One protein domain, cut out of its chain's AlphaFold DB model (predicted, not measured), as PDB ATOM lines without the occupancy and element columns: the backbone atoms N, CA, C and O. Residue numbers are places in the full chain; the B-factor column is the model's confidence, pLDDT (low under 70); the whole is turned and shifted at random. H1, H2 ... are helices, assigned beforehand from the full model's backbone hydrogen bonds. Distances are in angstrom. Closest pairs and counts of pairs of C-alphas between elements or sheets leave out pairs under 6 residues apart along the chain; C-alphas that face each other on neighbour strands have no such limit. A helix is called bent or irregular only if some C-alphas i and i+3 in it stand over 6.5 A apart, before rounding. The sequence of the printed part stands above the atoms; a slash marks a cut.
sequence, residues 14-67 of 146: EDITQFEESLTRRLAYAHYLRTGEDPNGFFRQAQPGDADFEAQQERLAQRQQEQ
ATOM      1  N   GLU A  14      56.262  35.797  24.973       96.25
ATOM      2  CA  GLU A  14      55.092  35.461  25.783       96.25
ATOM      3  C   GLU A  14      53.804  35.477  24.947       96.25
ATOM      4  O   GLU A  14      52.926  34.637  25.107       96.25
ATOM      5  N   ASP A  15      53.707  36.388  23.978       96.75
ATOM      6  CA  ASP A  15      52.551  36.426  23.079       96.75
ATOM      7  C   ASP A  15      52.518  35.190  22.157       96.75
ATOM      8  O   ASP A  15      51.449  34.711  21.773       96.75
ATOM      9  N   ILE A  16      53.694  34.652  21.810       97.12
ATOM     10  CA  ILE A  16      53.831  33.450  20.977       97.12
ATOM     11  C   ILE A  16      53.462  32.204  21.784       97.12
ATOM     12  O   ILE A  16      52.675  31.390  21.302       97.12
ATOM     13  N   THR A  17      53.962  32.072  23.016       96.94
ATOM     14  CA  THR A  17      53.652  30.926  23.886       96.94
ATOM     15  C   THR A  17      52.159  30.861  24.195       96.94
ATOM     16  O   THR A  17      51.543  29.810  24.023       96.94
ATOM     17  N   GLN A  18      51.533  31.993  24.532       95.62
ATOM     18  CA  GLN A  18      50.085  32.071  24.751       95.62
ATOM     19  C   GLN A  18      49.287  31.635  23.516       95.62
ATOM     20  O   GLN A  18      48.283  30.919  23.623       95.62
ATOM     21  N   PHE A  19      49.732  32.042  22.325       97.75
ATOM     22  CA  PHE A  19      49.097  31.626  21.081       97.75
ATOM     23  C   PHE A  19      49.217  30.111  20.865       97.75
ATOM     24  O   PHE A  19      48.207  29.453  20.600       97.75
ATOM     25  N   GLU A  20      50.409  29.545  21.032       97.00
ATOM     26  CA  GLU A  20      50.669  28.109  20.880       97.00
ATOM     27  C   GLU A  20      49.870  27.262  21.881       97.00
ATOM     28  O   GLU A  20      49.276  26.246  21.499       97.00
ATOM     29  N   GLU A  21      49.767  27.702  23.136       93.19
ATOM     30  CA  GLU A  21      48.940  27.061  24.161       93.19
ATOM     31  C   GLU A  21      47.459  27.053  23.771       93.19
ATOM     32  O   GLU A  21      46.786  26.017  23.845       93.19
ATOM     33  N   SER A  22      46.939  28.196  23.313       92.25
ATOM     34  CA  SER A  22      45.538  28.322  22.899       92.25
ATOM     35  C   SER A  22      45.213  27.434  21.693       92.25
ATOM     36  O   SER A  22      44.170  26.769  21.658       92.25
ATOM     37  N   LEU A  23      46.133  27.362  20.728       95.94
ATOM     38  CA  LEU A  23      46.009  26.536  19.535       95.94
ATOM     39  C   LEU A  23      46.046  25.051  19.899       95.94
ATOM     40  O   LEU A  23      45.186  24.287  19.455       95.94
ATOM     41  N   THR A  24      46.982  24.655  20.763       91.44
ATOM     42  CA  THR A  24      47.094  23.282  21.270       91.44
ATOM     43  C   THR A  24      45.817  22.866  21.993       91.44
ATOM     44  O   THR A  24      45.276  21.793  21.719       91.44
ATOM     45  N   ARG A  25      45.267  23.741  22.844       90.69
ATOM     46  CA  ARG A  25      43.993  23.498  23.529       90.69
ATOM     47  C   ARG A  25      42.844  23.330  22.538       90.69
ATOM     48  O   ARG A  25      42.036  22.422  22.693       90.69
ATOM     49  N   ARG A  26      42.764  24.152  21.490       92.62
ATOM     50  CA  ARG A  26      41.708  24.027  20.472       92.62
ATOM     51  C   ARG A  26      41.782  22.698  19.717       92.62
ATOM     52  O   ARG A  26      40.749  22.071  19.488       92.62
ATOM     53  N   LEU A  27      42.984  22.265  19.340       93.69
ATOM     54  CA  LEU A  27      43.191  20.987  18.654       93.69
ATOM     55  C   LEU A  27      42.879  19.800  19.562       93.69
ATOM     56  O   LEU A  27      42.180  18.878  19.142       93.69
ATOM     57  N   ALA A  28      43.341  19.849  20.812       89.50
ATOM     58  CA  ALA A  28      43.015  18.841  21.809       89.50
ATOM     59  C   ALA A  28      41.498  18.742  22.009       89.50
ATOM     60  O   ALA A  28      40.967  17.641  22.057       89.50
ATOM     61  N   TYR A  29      40.784  19.873  22.023       88.75
ATOM     62  CA  TYR A  29      39.331  19.894  22.190       88.75
ATOM     63  C   TYR A  29      38.612  19.246  21.006       88.75
ATOM     64  O   TYR A  29      37.705  18.436  21.184       88.75
ATOM     65  N   ALA A  30      39.048  19.553  19.783       89.69
ATOM     66  CA  ALA A  30      38.513  18.910  18.588       89.69
ATOM     67  C   ALA A  30      38.760  17.392  18.606       89.69
ATOM     68  O   ALA A  30      37.892  16.614  18.210       89.69
ATOM     69  N   HIS A  31      39.929  16.965  19.090       87.75
ATOM     70  CA  HIS A  31      40.239  15.552  19.250       87.75
ATOM     71  C   HIS A  31      39.356  14.895  20.319       87.75
ATOM     72  O   HIS A  31      38.782  13.841  20.058       87.75
ATOM     73  N   TYR A  32      39.181  15.548  21.468       88.56
ATOM     74  CA  TYR A  32      38.327  15.092  22.560       88.56
ATOM     75  C   TYR A  32      36.879  14.895  22.121       88.56
ATOM     76  O   TYR A  32      36.293  13.851  22.379       88.56
ATOM     77  N   LEU A  33      36.310  15.846  21.377       88.88
ATOM     78  CA  LEU A  33      34.954  15.705  20.839       88.88
ATOM     79  C   LEU A  33      34.810  14.495  19.907       88.88
ATOM     80  O   LEU A  33      33.719  13.944  19.779       88.88
ATOM     81  N   ARG A  34      35.900  14.083  19.251       88.00
ATOM     82  CA  ARG A  34      35.913  12.934  18.346       88.00
ATOM     83  C   ARG A  34      36.116  11.606  19.074       88.00
ATOM     84  O   ARG A  34      35.471  10.631  18.702       88.00
ATOM     85  N   THR A  35      37.041  11.533  20.031       87.44
ATOM     86  CA  THR A  35      37.476  10.263  20.650       87.44
ATOM     87  C   THR A  35      37.049  10.093  22.105       87.44
ATOM     88  O   THR A  35      37.081   8.975  22.603       87.44
ATOM     89  N   GLY A  36      36.652  11.165  22.794       82.44
ATOM     90  CA  GLY A  36      36.280  11.164  24.215       82.44
ATOM     91  C   GLY A  36      37.450  10.967  25.186       82.44
ATOM     92  O   GLY A  36      37.239  10.871  26.393       82.44
ATOM     93  N   GLU A  37      38.679  10.906  24.679       80.69
ATOM     94  CA  GLU A  37      39.892  10.656  25.457       80.69
ATOM     95  C   GLU A  37      40.832  11.865  25.399       80.69
ATOM     96  O   GLU A  37      41.062  12.418  24.322       80.69
ATOM     97  N   ASP A  38      41.402  12.223  26.556       81.62
ATOM     98  CA  ASP A  38      42.316  13.356  26.747       81.62
ATOM     99  C   ASP A  38      43.685  12.888  27.254       81.62
ATOM    100  O   ASP A  38      43.893  12.815  28.469       81.62
ATOM    101  N   PRO A  39      44.642  12.591  26.357       80.81
ATOM    102  CA  PRO A  39      45.961  12.089  26.746       80.81
ATOM    103  C   PRO A  39      46.757  13.098  27.574       80.81
ATOM    104  O   PRO A  39      47.442  12.735  28.522       80.81
ATOM    105  N   ASN A  40      46.629  14.380  27.231       79.31
ATOM    106  CA  ASN A  40      47.384  15.464  27.856       79.31
ATOM    107  C   ASN A  40      46.624  16.118  29.023       79.31
ATOM    108  O   ASN A  40      47.050  17.153  29.519       79.31
ATOM    109  N   GLY A  41      45.465  15.576  29.419       80.12
ATOM    110  CA  GLY A  41      44.709  16.065  30.576       80.12
ATOM    111  C   GLY A  41      44.147  17.489  30.468       80.12
ATOM    112  O   GLY A  41      43.611  17.992  31.447       80.12
ATOM    113  N   PHE A  42      44.204  18.139  29.298       79.44
ATOM    114  CA  PHE A  42      43.859  19.561  29.143       79.44
ATOM    115  C   PHE A  42      42.429  19.955  29.557       79.44
ATOM    116  O   PHE A  42      42.195  21.130  29.847       79.44
ATOM    117  N   PHE A  43      41.477  19.016  29.572       79.44
ATOM    118  CA  PHE A  43      40.074  19.275  29.938       79.44
ATOM    119  C   PHE A  43      39.647  18.602  31.240       79.44
ATOM    120  O   PHE A  43      38.517  18.800  31.690       79.44
ATOM    121  N   ARG A  44      40.536  17.831  31.876       77.38
ATOM    122  CA  ARG A  44      40.245  17.228  33.174       77.38
ATOM    123  C   ARG A  44      40.435  18.283  34.259       77.38
ATOM    124  O   ARG A  44      41.447  18.977  34.302       77.38
ATOM    125  N   GLN A  45      39.444  18.419  35.133       70.81
ATOM    126  CA  GLN A  45      39.615  19.160  36.381       70.81
ATOM    127  C   GLN A  45      40.565  18.352  37.266       70.81
ATOM    128  O   GLN A  45      40.366  17.144  37.402       70.81
ATOM    129  N   ALA A  46      41.599  19.000  37.812       67.31
ATOM    130  CA  ALA A  46      42.608  18.326  38.621       67.31
ATOM    131  C   ALA A  46      41.928  17.585  39.779       67.31
ATOM    132  O   ALA A  46      41.187  18.189  40.563       67.31
ATOM    133  N   GLN A  47      42.144  16.274  39.857       70.94
ATOM    134  CA  GLN A  47      41.638  15.461  40.954       70.94
ATOM    135  C   GLN A  47      42.640  15.522  42.117       70.94
ATOM    136  O   GLN A  47      43.843  15.702  41.898       70.94
ATOM    137  N   PRO A  48      42.180  15.375  43.370       58.31
ATOM    138  CA  PRO A  48      43.077  15.278  44.514       58.31
ATOM    139  C   PRO A  48      43.964  14.029  44.364       58.31
ATOM    140  O   PRO A  48      43.490  12.905  44.510       58.31
ATOM    141  N   GLY A  49      45.244  14.240  44.040       63.59
ATOM    142  CA  GLY A  49      46.229  13.182  43.770       63.59
ATOM    143  C   GLY A  49      47.080  13.405  42.514       63.59
ATOM    144  O   GLY A  49      48.127  12.773  42.382       63.59
ATOM    145  N   ASP A  50      46.675  14.315  41.624       66.62
ATOM    146  CA  ASP A  50      47.453  14.689  40.439       66.62
ATOM    147  C   ASP A  50      48.495  15.772  40.779       66.62
ATOM    148  O   ASP A  50      48.227  16.672  41.576       66.62
ATOM    149  N   ALA A  51      49.674  15.735  40.145       65.81
ATOM    150  CA  ALA A  51      50.747  16.717  40.378       65.81
ATOM    151  C   ALA A  51      50.312  18.170  40.086       65.81
ATOM    152  O   ALA A  51      50.786  19.116  40.713       65.81
ATOM    153  N   ASP A  52      49.359  18.346  39.171       65.19
ATOM    154  CA  ASP A  52      48.833  19.653  38.781       65.19
ATOM    155  C   ASP A  52      47.825  20.233  39.793       65.19
ATOM    156  O   ASP A  52      47.483  21.418  39.712       65.19
ATOM    157  N   PHE A  53      47.359  19.428  40.759       70.25
ATOM    158  CA  PHE A  53      46.387  19.839  41.775       70.25
ATOM    159  C   PHE A  53      46.970  20.872  42.745       70.25
ATOM    160  O   PHE A  53      46.345  21.907  42.985       70.25
ATOM    161  N   GLU A  54      48.186  20.638  43.251       69.06
ATOM    162  CA  GLU A  54      48.875  21.556  44.172       69.06
ATOM    163  C   GLU A  54      49.139  22.912  43.499       69.06
ATOM    164  O   GLU A  54      48.738  23.959  44.010       69.06
ATOM    165  N   ALA A  55      49.675  22.901  42.274       72.62
ATOM    166  CA  ALA A  55      49.920  24.116  41.493       72.62
ATOM    167  C   ALA A  55      48.627  24.880  41.140       72.62
ATOM    168  O   ALA A  55      48.626  26.103  40.944       72.62
ATOM    169  N   GLN A  56      47.496  24.184  41.000       72.56
ATOM    170  CA  GLN A  56      46.201  24.818  40.769       72.56
ATOM    171  C   GLN A  56      45.617  25.405  42.062       72.56
ATOM    172  O   GLN A  56      45.119  26.532  42.023       72.56
ATOM    173  N   GLN A  57      45.746  24.718  43.201       74.62
ATOM    174  CA  GLN A  57      45.381  25.258  44.515       74.62
ATOM    175  C   GLN A  57      46.168  26.521  44.854       74.62
ATOM    176  O   GLN A  57      45.570  27.498  45.300       74.62
ATOM    177  N   GLU A  58      47.472  26.548  44.586       74.62
ATOM    178  CA  GLU A  58      48.309  27.723  44.836       74.62
ATOM    179  C   GLU A  58      47.899  28.919  43.971       74.62
ATOM    180  O   GLU A  58      47.721  30.021  44.489       74.62
ATOM    181  N   ARG A  59      47.653  28.716  42.670       76.38
ATOM    182  CA  ARG A  59      47.145  29.781  41.784       76.38
ATOM    183  C   ARG A  59      45.763  30.280  42.200       76.38
ATOM    184  O   ARG A  59      45.498  31.479  42.139       76.38
ATOM    185  N   LEU A  60      44.875  29.385  42.633       71.62
ATOM    186  CA  LEU A  60      43.561  29.761  43.155       71.62
ATOM    187  C   LEU A  60      43.683  30.527  44.477       71.62
ATOM    188  O   LEU A  60      42.982  31.520  44.658       71.62
ATOM    189  N   ALA A  61      44.590  30.123  45.366       71.94
ATOM    190  CA  ALA A  61      44.870  30.817  46.619       71.94
ATOM    191  C   ALA A  61      45.472  32.211  46.379       71.94
ATOM    192  O   ALA A  61      45.062  33.170  47.032       71.94
ATOM    193  N   GLN A  62      46.369  32.354  45.399       71.56
ATOM    194  CA  GLN A  62      46.916  33.647  44.976       71.56
ATOM    195  C   GLN A  62      45.827  34.547  44.369       71.56
ATOM    196  O   GLN A  62      45.675  35.691  44.795       71.56
ATOM    197  N   ARG A  63      44.971  34.019  43.477       67.56
ATOM    198  CA  ARG A  63      43.803  34.769  42.965       67.56
ATOM    199  C   ARG A  63      42.826  35.162  44.074       67.56
ATOM    200  O   ARG A  63      42.254  36.245  44.020       67.56
ATOM    201  N   GLN A  64      42.628  34.314  45.084       62.28
ATOM    202  CA  GLN A  64      41.799  34.648  46.246       62.28
ATOM    203  C   GLN A  64      42.429  35.738  47.116       62.28
ATOM    204  O   GLN A  64      41.695  36.542  47.684       62.28
ATOM    205  N   GLN A  65      43.759  35.803  47.226       59.28
ATOM    206  CA  GLN A  65      44.436  36.896  47.929       59.28
ATOM    207  C   GLN A  65      44.253  38.230  47.196       59.28
ATOM    208  O   GLN A  65      43.916  39.222  47.840       59.28
ATOM    209  N   GLU A  66      44.338  38.249  45.865       56.44
ATOM    210  CA  GLU A  66      44.040  39.443  45.054       56.44
ATOM    211  C   GLU A  66      42.557  39.850  45.119       56.44
ATOM    212  O   GLU A  66      42.230  41.036  45.107       56.44
ATOM    213  N   GLN A  67      41.653  38.876  45.256       53.97
ATOM    214  CA  GLN A  67      40.222  39.122  45.443       53.97
ATOM    215  C   GLN A  67      39.845  39.482  46.884       53.97
ATOM    216  O   GLN A  67      38.779  40.045  47.079       53.97
TER     217      GLN A  67
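This is residues 14 to 67 of the 146 residues of an uncharacterized protein of Phialophora attinorum (UniProt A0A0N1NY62). Two helices, held apart and joined by a long loop, make an open, arch-like shape with no helix-to-helix packing. The loop, residues 36 to 50, turns the path back, and the far parts of both helices, residues 14 to 23 of H1 and residues 58 to 67 of H2, stick out as free arms. The printed part has 54 residues with two named helices, H1 then H2, and no named strand; the class is all helix. It is loose, with a radius of gyration of the C-alphas of 13.8 A, and the C-alphas span 38 by 31 by 18 A.

H1, residues 14 to 35, and H2, residues 51 to 67, are apart, with no C-alpha of the one within 8 A of the other. Residues 14 to 23, which belong to H1, stand free, and so do residues 58 to 67, which belong to H2. In H1 every O i to N i+4 pair is within hydrogen-bond range; in H2 12 of 13 are.

H1 begins at C-alpha 14, (55.092, 35.461, 25.783), and ends at C-alpha 35, (37.476, 10.263, 20.650), 31.2 A from first to last C-alpha. H2 begins at C-alpha 51, (50.747, 16.717, 40.378), and ends at C-alpha 67, (40.222, 39.122, 45.443), 25.3 A from first to last C-alpha. From first to last C-alpha, y falls in H1 and rises in H2. H2 is neither bent nor irregular, but only just: C-alphas 51 and 54 are 6.4 A apart.

The two C-alphas farthest apart are those of Arg 34 and Gln 65, at 39.0 A. The link from H1 to H2, 15 residues, is long, and the printed part has no cut. The mean pLDDT of the printed part is 79.8; residue 46, residues 48 to 52, residue 54 and residues 63 to 67 are under 70.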